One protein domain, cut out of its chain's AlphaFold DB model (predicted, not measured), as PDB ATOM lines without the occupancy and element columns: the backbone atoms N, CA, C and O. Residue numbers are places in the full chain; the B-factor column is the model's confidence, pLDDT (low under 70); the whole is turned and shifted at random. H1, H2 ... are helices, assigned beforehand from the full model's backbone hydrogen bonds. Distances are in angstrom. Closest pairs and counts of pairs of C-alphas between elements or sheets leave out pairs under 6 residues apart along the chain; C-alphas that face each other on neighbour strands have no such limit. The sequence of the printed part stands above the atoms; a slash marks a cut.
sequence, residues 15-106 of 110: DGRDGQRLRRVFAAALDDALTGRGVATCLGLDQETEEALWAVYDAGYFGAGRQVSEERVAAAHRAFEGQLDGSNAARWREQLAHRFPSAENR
ATOM      1  N   ASP A  15     131.132  80.096 150.517       63.31
ATOM      2  CA  ASP A  15     129.873  80.599 151.091       63.31
ATOM      3  C   ASP A  15     129.597  80.024 152.493       63.31
ATOM      4  O   ASP A  15     129.223  80.738 153.429       63.31
ATOM      5  N   GLY A  16     129.884  78.733 152.699       68.56
ATOM      6  CA  GLY A  16     129.763  78.098 154.014       68.56
ATOM      7  C   GLY A  16     130.769  78.610 155.058       68.56
ATOM      8  O   GLY A  16     130.453  78.659 156.252       68.56
ATOM      9  N   ARG A  17     131.979  79.010 154.638       69.88
ATOM     10  CA  ARG A  17     133.007  79.587 155.527       69.88
ATOM     11  C   ARG A  17     132.676  81.031 155.893       69.88
ATOM     12  O   ARG A  17     132.830  81.408 157.057       69.88
ATOM     13  N   ASP A  18     132.155  81.793 154.943       82.69
ATOM     14  CA  ASP A  18     131.756  83.182 155.148       82.69
ATOM     15  C   ASP A  18     130.530  83.278 156.062       82.69
ATOM     16  O   ASP A  18     130.531  84.068 157.011       82.69
ATOM     17  N   GLY A  19     129.555  82.376 155.913       87.50
ATOM     18  CA  GLY A  19     128.426  82.262 156.839       87.50
ATOM     19  C   GLY A  19     128.850  81.933 158.278       87.50
ATOM     20  O   GLY A  19     128.357  82.535 159.234       87.50
ATOM     21  N   GLN A  20     129.808  81.020 158.473       92.06
ATOM     22  CA  GLN A  20     130.335  80.712 159.812       92.06
ATOM     23  C   GLN A  20     131.115  81.882 160.422       92.06
ATOM     24  O   GLN A  20     131.003  82.137 161.625       92.06
ATOM     25  N   ARG A  21     131.891  82.607 159.609       93.62
ATOM     26  CA  ARG A  21     132.584  83.827 160.038       93.62
ATOM     27  C   ARG A  21     131.575  84.879 160.497       93.62
ATOM     28  O   ARG A  21     131.723  85.398 161.602       93.62
ATOM     29  N   LEU A  22     130.540  85.143 159.700       95.00
ATOM     30  CA  LEU A  22     129.476  86.097 160.025       95.00
ATOM     31  C   LEU A  22     128.748  85.727 161.319       95.00
ATOM     32  O   LEU A  22     128.516  86.598 162.150       95.00
ATOM     33  N   ARG A  23     128.483  84.438 161.562       96.19
ATOM     34  CA  ARG A  23     127.876  83.972 162.824       96.19
ATOM     35  C   ARG A  23     128.717  84.306 164.054       96.19
ATOM     36  O   ARG A  23     128.166  84.733 165.065       96.19
ATOM     37  N   ARG A  24     130.042  84.128 163.984       95.94
ATOM     38  CA  ARG A  24     130.953  84.471 165.096       95.94
ATOM     39  C   ARG A  24     131.001  85.974 165.339       95.94
ATOM     40  O   ARG A  24     130.977  86.411 166.482       95.94
ATOM     41  N   VAL A  25     131.063  86.737 164.253       96.25
ATOM     42  CA  VAL A  25     131.066  88.199 164.278       96.25
ATOM     43  C   VAL A  25     129.772  88.738 164.891       96.25
ATOM     44  O   VAL A  25     129.833  89.547 165.811       96.25
ATOM     45  N   PHE A  26     128.617  88.238 164.449       97.19
ATOM     46  CA  PHE A  26     127.317  88.601 165.002       97.19
ATOM     47  C   PHE A  26     127.220  88.269 166.496       97.19
ATOM     48  O   PHE A  26     126.813  89.118 167.282       97.19
ATOM     49  N   ALA A  27     127.642  87.069 166.906       97.19
ATOM     50  CA  ALA A  27     127.610  86.672 168.313       97.19
ATOM     51  C   ALA A  27     128.466  87.591 169.203       97.19
ATOM     52  O   ALA A  27     128.024  87.974 170.281       97.19
ATOM     53  N   ALA A  28     129.662  87.972 168.741       96.31
ATOM     54  CA  ALA A  28     130.526  88.903 169.465       96.31
ATOM     55  C   ALA A  28     129.905  90.307 169.559       96.31
ATOM     56  O   ALA A  28     129.853  90.882 170.640       96.31
ATOM     57  N   ALA A  29     129.371  90.827 168.449       96.56
ATOM     58  CA  ALA A  29     128.736  92.141 168.423       96.56
ATOM     59  C   ALA A  29     127.466  92.199 169.289       96.56
ATOM     60  O   ALA A  29     127.206  93.211 169.937       96.56
ATOM     61  N   LEU A  30     126.689  91.113 169.341       96.25
ATOM     62  CA  LEU A  30     125.524  91.005 170.218       96.25
ATOM     63  C   LEU A  30     125.927  90.980 171.699       96.25
ATOM     64  O   LEU A  30     125.283  91.643 172.509       96.25
ATOM     65  N   ASP A  31     126.992  90.258 172.060       95.44
ATOM     66  CA  ASP A  31     127.523  90.263 173.430       95.44
ATOM     67  C   ASP A  31     128.029  91.657 173.833       95.44
ATOM     68  O   ASP A  31     127.714  92.147 174.920       95.44
ATOM     69  N   ASP A  32     128.742  92.346 172.940       94.44
ATOM     70  CA  ASP A  32     129.181  93.728 173.158       94.44
ATOM     71  C   ASP A  32     127.990  94.686 173.342       94.44
ATOM     72  O   ASP A  32     127.991  95.503 174.270       94.44
ATOM     73  N   ALA A  33     126.934  94.536 172.538       93.50
ATOM     74  CA  ALA A  33     125.711  95.324 172.662       93.50
ATOM     75  C   ALA A  33     125.008  95.086 174.010       93.50
ATOM     76  O   ALA A  33     124.643  96.038 174.699       93.50
ATOM     77  N   LEU A  34     124.855  93.821 174.416       92.62
ATOM     78  CA  LEU A  34     124.186  93.424 175.662       92.62
ATOM     79  C   LEU A  34     124.955  93.841 176.916       92.62
ATOM     80  O   LEU A  34     124.352  94.153 177.942       92.62
ATOM     81  N   THR A  35     126.282  93.844 176.843       90.44
ATOM     82  CA  THR A  35     127.158  94.231 177.956       90.44
ATOM     83  C   THR A  35     127.457  95.728 177.992       90.44
ATOM     84  O   THR A  35     128.163  96.190 178.889       90.44
ATOM     85  N   GLY A  36     126.917  96.499 177.042       89.25
ATOM     86  CA  GLY A  36     127.094  97.946 176.980       89.25
ATOM     87  C   GLY A  36     128.496  98.377 176.541       89.25
ATOM     88  O   GLY A  36     128.898  99.504 176.825       89.25
ATOM     89  N   ARG A  37     129.250  97.515 175.849       89.75
ATOM     90  CA  ARG A  37     130.560  97.854 175.262       89.75
ATOM     91  C   ARG A  37     130.450  98.583 173.917       89.75
ATOM     92  O   ARG A  37     131.453  99.096 173.427       89.75
ATOM     93  N   GLY A  38     129.241  98.667 173.364       90.69
ATOM     94  CA  GLY A  38     128.947  99.293 172.075       90.69
ATOM     95  C   GLY A  38     128.712  98.263 170.973       90.69
ATOM     96  O   GLY A  38     128.686  97.063 171.225       90.69
ATOM     97  N   VAL A  39     128.541  98.743 169.741       91.81
ATOM     98  CA  VAL A  39     128.425  97.902 168.542       91.81
ATOM     99  C   VAL A  39     129.572  98.254 167.603       91.81
ATOM    100  O   VAL A  39     129.679  99.392 167.138       91.81
ATOM    101  N   ALA A  40     130.461  97.295 167.346       87.62
ATOM    102  CA  ALA A  40     131.556  97.492 166.406       87.62
ATOM    103  C   ALA A  40     131.028  97.578 164.964       87.62
ATOM    104  O   ALA A  40     130.121  96.846 164.575       87.62
ATOM    105  N   THR A  41     131.614  98.473 164.173       87.50
ATOM    106  CA  THR A  41     131.248  98.706 162.769       87.50
ATOM    107  C   THR A  41     132.224  98.013 161.819       87.50
ATOM    108  O   THR A  41     133.261  97.491 162.238       87.50
ATOM    109  N   CYS A  42     131.909  98.006 160.519       87.00
ATOM    110  CA  CYS A  42     132.767  97.433 159.470       87.00
ATOM    111  C   CYS A  42     133.018  95.923 159.648       87.00
ATOM    112  O   CYS A  42     134.067  95.393 159.275       87.00
ATOM    113  N   LEU A  43     132.038  95.219 160.214       88.75
ATOM    114  CA  LEU A  43     132.114  93.796 160.542       88.75
ATOM    115  C   LEU A  43     131.733  92.871 159.368       88.75
ATOM    116  O   LEU A  43     131.961  91.657 159.419       88.75
ATOM    117  N   GLY A  44     131.189  93.451 158.296       91.56
ATOM    118  CA  GLY A  44     130.546  92.721 157.201       91.56
ATOM    119  C   GLY A  44     129.097  92.340 157.510       91.56
ATOM    120  O   GLY A  44     128.533  91.507 156.806       91.56
ATOM    121  N   LEU A  45     128.511  92.919 158.562       94.25
ATOM    122  CA  LEU A  45     127.076  92.861 158.811       94.25
ATOM    123  C   LEU A  45     126.373  93.868 157.898       94.25
ATOM    124  O   LEU A  45     126.937  94.915 157.576       94.25
ATOM    125  N   ASP A  46     125.177  93.526 157.431       94.56
ATOM    126  CA  ASP A  46     124.378  94.482 156.673       94.56
ATOM    127  C   ASP A  46     123.742  95.530 157.593       94.56
ATOM    128  O   ASP A  46     123.696  95.385 158.815       94.56
ATOM    129  N   GLN A  47     123.257  96.612 156.984       93.38
ATOM    130  CA  GLN A  47     122.711  97.745 157.720       93.38
ATOM    131  C   GLN A  47     121.527  97.350 158.620       93.38
ATOM    132  O   GLN A  47     121.457  97.820 159.749       93.38
ATOM    133  N   GLU A  48     120.621  96.477 158.162       95.44
ATOM    134  CA  GLU A  48     119.457  96.047 158.958       95.44
ATOM    135  C   GLU A  48     119.899  95.258 160.203       95.44
ATOM    136  O   GLU A  48     119.357  95.443 161.296       95.44
ATOM    137  N   THR A  49     120.949  94.443 160.075       96.75
ATOM    138  CA  THR A  49     121.562  93.730 161.200       96.75
ATOM    139  C   THR A  49     122.284  94.681 162.159       96.75
ATOM    140  O   THR A  49     122.116  94.566 163.376       96.75
ATOM    141  N   GLU A  50     123.067  95.634 161.646       95.81
ATOM    142  CA  GLU A  50     123.762  96.634 162.471       95.81
ATOM    143  C   GLU A  50     122.772  97.527 163.239       95.81
ATOM    144  O   GLU A  50     122.944  97.753 164.438       95.81
ATOM    145  N   GLU A  51     121.697  97.984 162.596       95.12
ATOM    146  CA  GLU A  51     120.638  98.783 163.227       95.12
ATOM    147  C   GLU A  51     119.940  98.019 164.360       95.12
ATOM    148  O   GLU A  51     119.682  98.580 165.429       95.12
ATOM    149  N   ALA A  52     119.679  96.722 164.172       96.19
ATOM    150  CA  ALA A  52     119.074  95.897 165.210       96.19
ATOM    151  C   ALA A  52     120.000  95.706 166.429       96.19
ATOM    152  O   ALA A  52     119.524  95.707 167.568       96.19
ATOM    153  N   LEU A  53     121.316  95.599 166.217       96.19
ATOM    154  CA  LEU A  53     122.307  95.557 167.300       96.19
ATOM    155  C   LEU A  53     122.376  96.886 168.063       96.19
ATOM    156  O   LEU A  53     122.414  96.886 169.295       96.19
ATOM    157  N   TRP A  54     122.324  98.020 167.360       94.44
ATOM    158  CA  TRP A  54     122.247  99.333 168.006       94.44
ATOM    159  C   TRP A  54     120.974  99.490 168.834       94.44
ATOM    160  O   TRP A  54     121.043  99.963 169.963       94.44
ATOM    161  N   ALA A  55     119.829  99.002 168.352       93.12
ATOM    162  CA  ALA A  55     118.586  99.021 169.123       93.12
ATOM    163  C   ALA A  55     118.665  98.186 170.419       93.12
ATOM    164  O   ALA A  55     118.015  98.528 171.413       93.12
ATOM    165  N   VAL A  56     119.449  97.099 170.423       93.00
ATOM    166  CA  VAL A  56     119.769  96.322 171.633       93.00
ATOM    167  C   VAL A  56     120.643  97.144 172.581       93.00
ATOM    168  O   VAL A  56     120.284  97.292 173.752       93.00
ATOM    169  N   TYR A  57     121.743  97.710 172.078       92.50
ATOM    170  CA  TYR A  57     122.665  98.530 172.866       92.50
ATOM    171  C   TYR A  57     121.967  99.749 173.481       92.50
ATOM    172  O   TYR A  57     122.032  99.950 174.692       92.50
ATOM    173  N   ASP A  58     121.232 100.524 172.683       90.25
ATOM    174  CA  ASP A  58     120.554 101.744 173.126       90.25
ATOM    175  C   ASP A  58     119.515 101.453 174.211       90.25
ATOM    176  O   ASP A  58     119.372 102.217 175.171       90.25
ATOM    177  N   ALA A  59     118.811 100.323 174.100       87.25
ATOM    178  CA  ALA A  59     117.861  99.894 175.116       87.25
ATOM    179  C   ALA A  59     118.548  99.600 176.458       87.25
ATOM    180  O   ALA A  59     118.004  99.970 177.497       87.25
ATOM    181  N   GLY A  60     119.726  98.969 176.443       83.06
ATOM    182  CA  GLY A  60     120.505  98.681 177.650       83.06
ATOM    183  C   GLY A  60     121.239  99.901 178.216       83.06
ATOM    184  O   GLY A  60     121.325 100.055 179.432       83.06
ATOM    185  N   TYR A  61     121.733 100.787 177.349       79.12
ATOM    186  CA  TYR A  61     122.549 101.941 177.725       79.12
ATOM    187  C   TYR A  61     121.711 103.130 178.219       79.12
ATOM    188  O   TYR A  61     122.029 103.735 179.241       79.12
ATOM    189  N   PHE A  62     120.613 103.461 177.529       71.81
ATOM    190  CA  PHE A  62     119.756 104.609 177.866       71.81
ATOM    191  C   PHE A  62     118.487 104.226 178.631       71.81
ATOM    192  O   PHE A  62     117.802 105.091 179.187       71.81
ATOM    193  N   GLY A  63     118.136 102.942 178.665       60.72
ATOM    194  CA  GLY A  63     116.938 102.465 179.333       60.72
ATOM    195  C   GLY A  63     117.113 102.450 180.841       60.72
ATOM    196  O   GLY A  63     117.323 101.381 181.374       60.72
ATOM    197  N   ALA A  64     117.023 103.604 181.512       57.19
ATOM    198  CA  ALA A  64     116.815 103.883 182.950       57.19
ATOM    199  C   ALA A  64     116.668 102.701 183.964       57.19
ATOM    200  O   ALA A  64     115.747 102.704 184.778       57.19
ATOM    201  N   GLY A  65     117.538 101.685 183.943       53.75
ATOM    202  CA  GLY A  65     117.390 100.430 184.696       53.75
ATOM    203  C   GLY A  65     116.403  99.394 184.116       53.75
ATOM    204  O   GLY A  65     116.059  98.440 184.810       53.75
ATOM    205  N   ARG A  66     115.923  99.549 182.873       61.03
ATOM    206  CA  ARG A  66     115.090  98.558 182.175       61.03
ATOM    207  C   ARG A  66     115.959  97.541 181.448       61.03
ATOM    208  O   ARG A  66     116.746  97.883 180.576       61.03
ATOM    209  N   GLN A  67     115.760  96.278 181.803       74.88
ATOM    210  CA  GLN A  67     116.403  95.139 181.165       74.88
ATOM    211  C   GLN A  67     116.062  95.087 179.668       74.88
ATOM    212  O   GLN A  67     114.918  95.338 179.277       74.88
ATOM    213  N   VAL A  68     117.058  94.769 178.834       82.06
ATOM    214  CA  VAL A  68     116.861  94.547 177.394       82.06
ATOM    215  C   VAL A  68     115.804  93.456 177.205       82.06
ATOM    216  O   VAL A  68     115.912  92.379 177.786       82.06
ATOM    217  N   SER A  69     114.769  93.737 176.408       88.94
ATOM    218  CA  SER A  69     113.706  92.764 176.150       88.94
ATOM    219  C   SER A  69     114.181  91.654 175.214       88.94
ATOM    220  O   SER A  69     114.860  91.917 174.220       88.94
ATOM    221  N   GLU A  70     113.741  90.421 175.474       90.81
ATOM    222  CA  GLU A  70     114.000  89.268 174.599       90.81
ATOM    223  C   GLU A  70     113.540  89.525 173.158       90.81
ATOM    224  O   GLU A  70     114.186  89.097 172.209       90.81
ATOM    225  N   GLU A  71     112.470  90.303 172.979       91.75
ATOM    226  CA  GLU A  71     111.969  90.705 171.664       91.75
ATOM    227  C   GLU A  71     113.012  91.465 170.827       91.75
ATOM    228  O   GLU A  71     113.098  91.253 169.617       91.75
ATOM    229  N   ARG A  72     113.833  92.320 171.455       92.50
ATOM    230  CA  ARG A  72     114.893  93.064 170.755       92.50
ATOM    231  C   ARG A  72     116.028  92.144 170.336       92.50
ATOM    232  O   ARG A  72     116.502  92.235 169.208       92.50
ATOM    233  N   VAL A  73     116.406  91.215 171.209       95.50
ATOM    234  CA  VAL A  73     117.399  90.183 170.886       95.50
ATOM    235  C   VAL A  73     116.889  89.307 169.736       95.50
ATOM    236  O   VAL A  73     117.602  89.084 168.761       95.50
ATOM    237  N   ALA A  74     115.620  88.897 169.775       96.75
ATOM    238  CA  ALA A  74     114.983  88.145 168.697       96.75
ATOM    239  C   ALA A  74     114.883  88.945 167.386       96.75
ATOM    240  O   ALA A  74     114.938  88.363 166.304       96.75
ATOM    241  N   ALA A  75     114.721  90.269 167.442       96.81
ATOM    242  CA  ALA A  75     114.768  91.122 166.256       96.81
ATOM    243  C   ALA A  75     116.175  91.154 165.636       96.81
ATOM    244  O   ALA A  75     116.291  90.975 164.427       96.81
ATOM    245  N   ALA A  76     117.229  91.279 166.449       97.31
ATOM    246  CA  ALA A  76     118.613  91.212 165.973       97.31
ATOM    247  C   ALA A  76     118.941  89.859 165.322       97.31
ATOM    248  O   ALA A  76     119.544  89.822 164.251       97.31
ATOM    249  N   HIS A  77     118.481  88.750 165.909       98.00
ATOM    250  CA  HIS A  77     118.622  87.428 165.296       98.00
ATOM    251  C   HIS A  77     117.890  87.312 163.957       98.00
ATOM    252  O   HIS A  77     118.471  86.810 163.001       98.00
ATOM    253  N   ARG A  78     116.648  87.804 163.866       97.88
ATOM    254  CA  ARG A  78     115.872  87.777 162.616       97.88
ATOM    255  C   ARG A  78     116.516  88.613 161.513       97.88
ATOM    256  O   ARG A  78     116.578  88.154 160.381       97.88
ATOM    257  N   ALA A  79     117.024  89.800 161.844       97.38
ATOM    258  CA  ALA A  79     117.767  90.623 160.891       97.38
ATOM    259  C   ALA A  79     119.017  89.888 160.386       97.38
ATOM    260  O   ALA A  79     119.253  89.823 159.184       97.38
ATOM    261  N   PHE A  80     119.762  89.244 161.286       97.50
ATOM    262  CA  PHE A  80     120.937  88.468 160.906       97.50
ATOM    263  C   PHE A  80     120.603  87.238 160.043       97.50
ATOM    264  O   PHE A  80     121.314  86.941 159.086       97.50
ATOM    265  N   GLU A  81     119.515  86.523 160.335       97.06
ATOM    266  CA  GLU A  81     119.021  85.451 159.462       97.06
ATOM    267  C   GLU A  81     118.668  85.986 158.071       97.06
ATOM    268  O   GLU A  81     119.061  85.376 157.076       97.06
ATOM    269  N   GLY A  82     118.054  87.170 158.013       95.81
ATOM    270  CA  GLY A  82     117.738  87.860 156.768       95.81
ATOM    271  C   GLY A  82     118.965  88.287 155.951       95.81
ATOM    272  O   GLY A  82     118.916  88.354 154.720       95.81
ATOM    273  N   GLN A  83     120.097  88.536 156.612       95.69
ATOM    274  CA  GLN A  83     121.376  88.740 155.935       95.69
ATOM    275  C   GLN A  83     121.873  87.433 155.301       95.69
ATOM    276  O   GLN A  83     122.359  87.438 154.170       95.69
ATOM    277  N   LEU A  84     121.772  86.315 156.028       95.06
ATOM    278  CA  LEU A  84     122.274  85.014 155.579       95.06
ATOM    279  C   LEU A  84     121.442  84.411 154.444       95.06
ATOM    280  O   LEU A  84     122.007  83.766 153.564       95.06
ATOM    281  N   ASP A  85     120.123  84.596 154.466       94.56
ATOM    282  CA  ASP A  85     119.221  84.114 153.413       94.56
ATOM    283  C   ASP A  85     119.028  85.122 152.262       94.56
ATOM    284  O   ASP A  85     118.448  84.790 151.226       94.56
ATOM    285  N   GLY A  86     119.554  86.342 152.419       93.81
ATOM    286  CA  GLY A  86     119.508  87.413 151.426       93.81
ATOM    287  C   GLY A  86     118.192  88.198 151.379       93.81
ATOM    288  O   GLY A  86     118.042  89.081 150.526       93.81
ATOM    289  N   SER A  87     117.238  87.933 152.271       96.00
ATOM    290  CA  SER A  87     115.955  88.639 152.325       96.00
ATOM    291  C   SER A  87     116.090  90.115 152.713       96.00
ATOM    292  O   SER A  87     115.341  90.940 152.181       96.00
ATOM    293  N   ASN A  88     117.093  90.494 153.516       95.25
ATOM    294  CA  ASN A  88     117.402  91.907 153.783       95.25
ATOM    295  C   ASN A  88     117.784  92.631 152.484       95.25
ATOM    296  O   ASN A  88     117.261  93.699 152.157       95.25
ATOM    297  N   ALA A  89     118.650  92.007 151.679       92.94
ATOM    298  CA  ALA A  89     119.060  92.551 150.389       92.94
ATOM    299  C   ALA A  89     117.886  92.627 149.397       92.94
ATOM    300  O   ALA A  89     117.789  93.592 148.634       92.94
ATOM    301  N   ALA A  90     116.980  91.645 149.408       93.00
ATOM    302  CA  ALA A  90     115.763  91.667 148.595       93.00
ATOM    303  C   ALA A  90     114.857  92.851 148.975       93.00
ATOM    304  O   ALA A  90     114.515  93.664 148.114       93.00
ATOM    305  N   ARG A  91     114.570  93.024 150.272       91.56
ATOM    306  CA  ARG A  91     113.798  94.162 150.795       91.56
ATOM    307  C   ARG A  91     114.452  95.503 150.490       91.56
ATOM    308  O   ARG A  91     113.763  96.474 150.179       91.56
ATOM    309  N   TRP A  92     115.776  95.595 150.572       89.69
ATOM    310  CA  TRP A  92     116.501  96.812 150.207       89.69
ATOM    311  C   TRP A  92     116.300  97.174 148.729       89.69
ATOM    312  O   TRP A  92     115.998  98.323 148.402       89.69
ATOM    313  N   ARG A  93     116.393  96.191 147.826       91.12
ATOM    314  CA  ARG A  93     116.154  96.394 146.387       91.12
ATOM    315  C   ARG A  93     114.720  96.838 146.105       91.12
ATOM    316  O   ARG A  93     114.521  97.751 145.306       91.12
ATOM    317  N   GLU A  94     113.738  96.247 146.780       90.81
ATOM    318  CA  GLU A  94     112.338  96.667 146.674       90.81
ATOM    319  C   GLU A  94     112.155  98.119 147.122       90.81
ATOM    320  O   GLU A  94     111.557  98.915 146.397       90.81
ATOM    321  N   GLN A  95     112.718  98.511 148.267       88.56
ATOM    322  CA  GLN A  95     112.645  99.892 148.759       88.56
ATOM    323  C   GLN A  95     113.279 100.892 147.784       88.56
ATOM    324  O   GLN A  95     112.718 101.963 147.541       88.56
ATOM    325  N   LEU A  96     114.416 100.539 147.175       88.88
ATOM    326  CA  LEU A  96     115.048 101.364 146.145       88.88
ATOM    327  C   LEU A  96     114.163 101.513 144.904       88.88
ATOM    328  O   LEU A  96     114.028 102.626 144.399       88.88
ATOM    329  N   ALA A  97     113.523 100.433 144.451       87.88
ATOM    330  CA  ALA A  97     112.613 100.468 143.306       87.88
ATOM    331  C   ALA A  97     111.391 101.372 143.555       87.88
ATOM    332  O   ALA A  97     110.966 102.091 142.652       87.88
ATOM    333  N   HIS A  98     110.867 101.396 144.785       83.12
ATOM    334  CA  HIS A  98     109.774 102.297 145.171       83.12
ATOM    335  C   HIS A  98     110.227 103.761 145.266       83.12
ATOM    336  O   HIS A  98     109.496 104.665 144.864       83.12
ATOM    337  N   ARG A  99     111.428 104.013 145.804       84.62
ATOM    338  CA  ARG A  99     111.944 105.373 146.032       84.62
ATOM    339  C   ARG A  99     112.449 106.045 144.756       84.62
ATOM    340  O   ARG A  99     112.381 107.268 144.643       84.62
ATOM    341  N   PHE A 100     112.944 105.258 143.806       82.31
ATOM    342  CA  PHE A 100     113.511 105.738 142.551       82.31
ATOM    343  C   PHE A 100     112.929 104.957 141.364       82.31
ATOM    344  O   PHE A 100     113.646 104.167 140.747       82.31
ATOM    345  N   PRO A 101     111.650 105.176 141.000       68.00
ATOM    346  CA  PRO A 101     111.126 104.625 139.760       68.00
ATOM    347  C   PRO A 101     111.976 105.160 138.601       68.00
ATOM    348  O   PRO A 101     112.131 106.377 138.436       68.00
ATOM    349  N   SER A 102     112.583 104.254 137.832       62.62
ATOM    350  CA  SER A 102     113.446 104.597 136.701       62.62
ATOM    351  C   SER A 102     112.782 105.639 135.796       62.62
ATOM    352  O   SER A 102     111.573 105.611 135.554       62.62
ATOM    353  N   ALA A 103     113.581 106.577 135.273       58.03
ATOM    354  CA  ALA A 103     113.110 107.695 134.446       58.03
ATOM    355  C   ALA A 103     112.336 107.266 133.180       58.03
ATOM    356  O   ALA A 103     111.617 108.079 132.603       58.03
ATOM    357  N   GLU A 104     112.430 105.994 132.799       56.00
ATOM    358  CA  GLU A 104     111.713 105.370 131.686       56.00
ATOM    359  C   GLU A 104     110.179 105.453 131.825       56.00
ATOM    360  O   GLU A 104     109.485 105.647 130.830       56.00
ATOM    361  N   ASN A 105     109.641 105.462 133.053       52.59
ATOM    362  CA  ASN A 105     108.201 105.668 133.274       52.59
ATOM    363  C   ASN A 105     107.756 107.134 133.121       52.59
ATOM    364  O   ASN A 105     106.605 107.385 132.788       52.59
ATOM    365  N   ARG A 106     108.654 108.120 133.284       55.31
ATOM    366  CA  ARG A 106     108.304 109.552 133.154       55.31
ATOM    367  C   ARG A 106     108.119 110.013 131.708       55.31
ATOM    368  O   ARG A 106     107.530 111.069 131.489       55.31
TER     369      ARG A 106
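Overview. This is residues 15 to 106 of the 110 residues of an uncharacterized protein of Kitasatospora aureofaciens (UniProt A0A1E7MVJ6). H1, H2 and H3 make a small three-helix bundle, and H4 turns off about perpendicular from the end of H3; residues 93 to 106 stick out as an arm. The printed part has 92 residues with five named helices, H1 to H5, and no named strand: all helix. It is loose, radius of gyration of the C-alphas 15.7 A, spanning 53 by 35 by 21 A.

Along the chain. H1, residues 15 to 34, begins at C-alpha 15 (129.873, 80.599, 151.091) and is 28.3 A long. H2, residues 47 to 62, measures 21.5 A; H3, residues 70 to 85, 22.4 A; H4, residues 87 to 99, 18.3 A. H5, residues 103 to 106, 5.3 A, ends at C-alpha 106 (108.304, 109.552, 133.154).

Arrangement. H1 touches H2 with residues 29 to 34 alone, the same way at a shallow tilt of 18 degrees; closest C-alphas Ala 33 and Tyr 57, 4.4 A. H2 and H3 form a hairpin; closest C-alphas Ala 52 and Ala 76, 4.8 A. H3 and H4 only just touch, 3 pairs of C-alphas within 8 A, only at the corner; closest Gly 82 and Asn 88, 5.0 A. H5 is apart from the other helices. Every O i to N i+4 pair is within hydrogen-bond range in H1 to H4; H5 is too short for one.

Size, cuts and confidence. The printed part has no cut. H1 to H2 is a long link. Residues 15 to 17, 63 to 66 and 101 to 106 have pLDDT under 70.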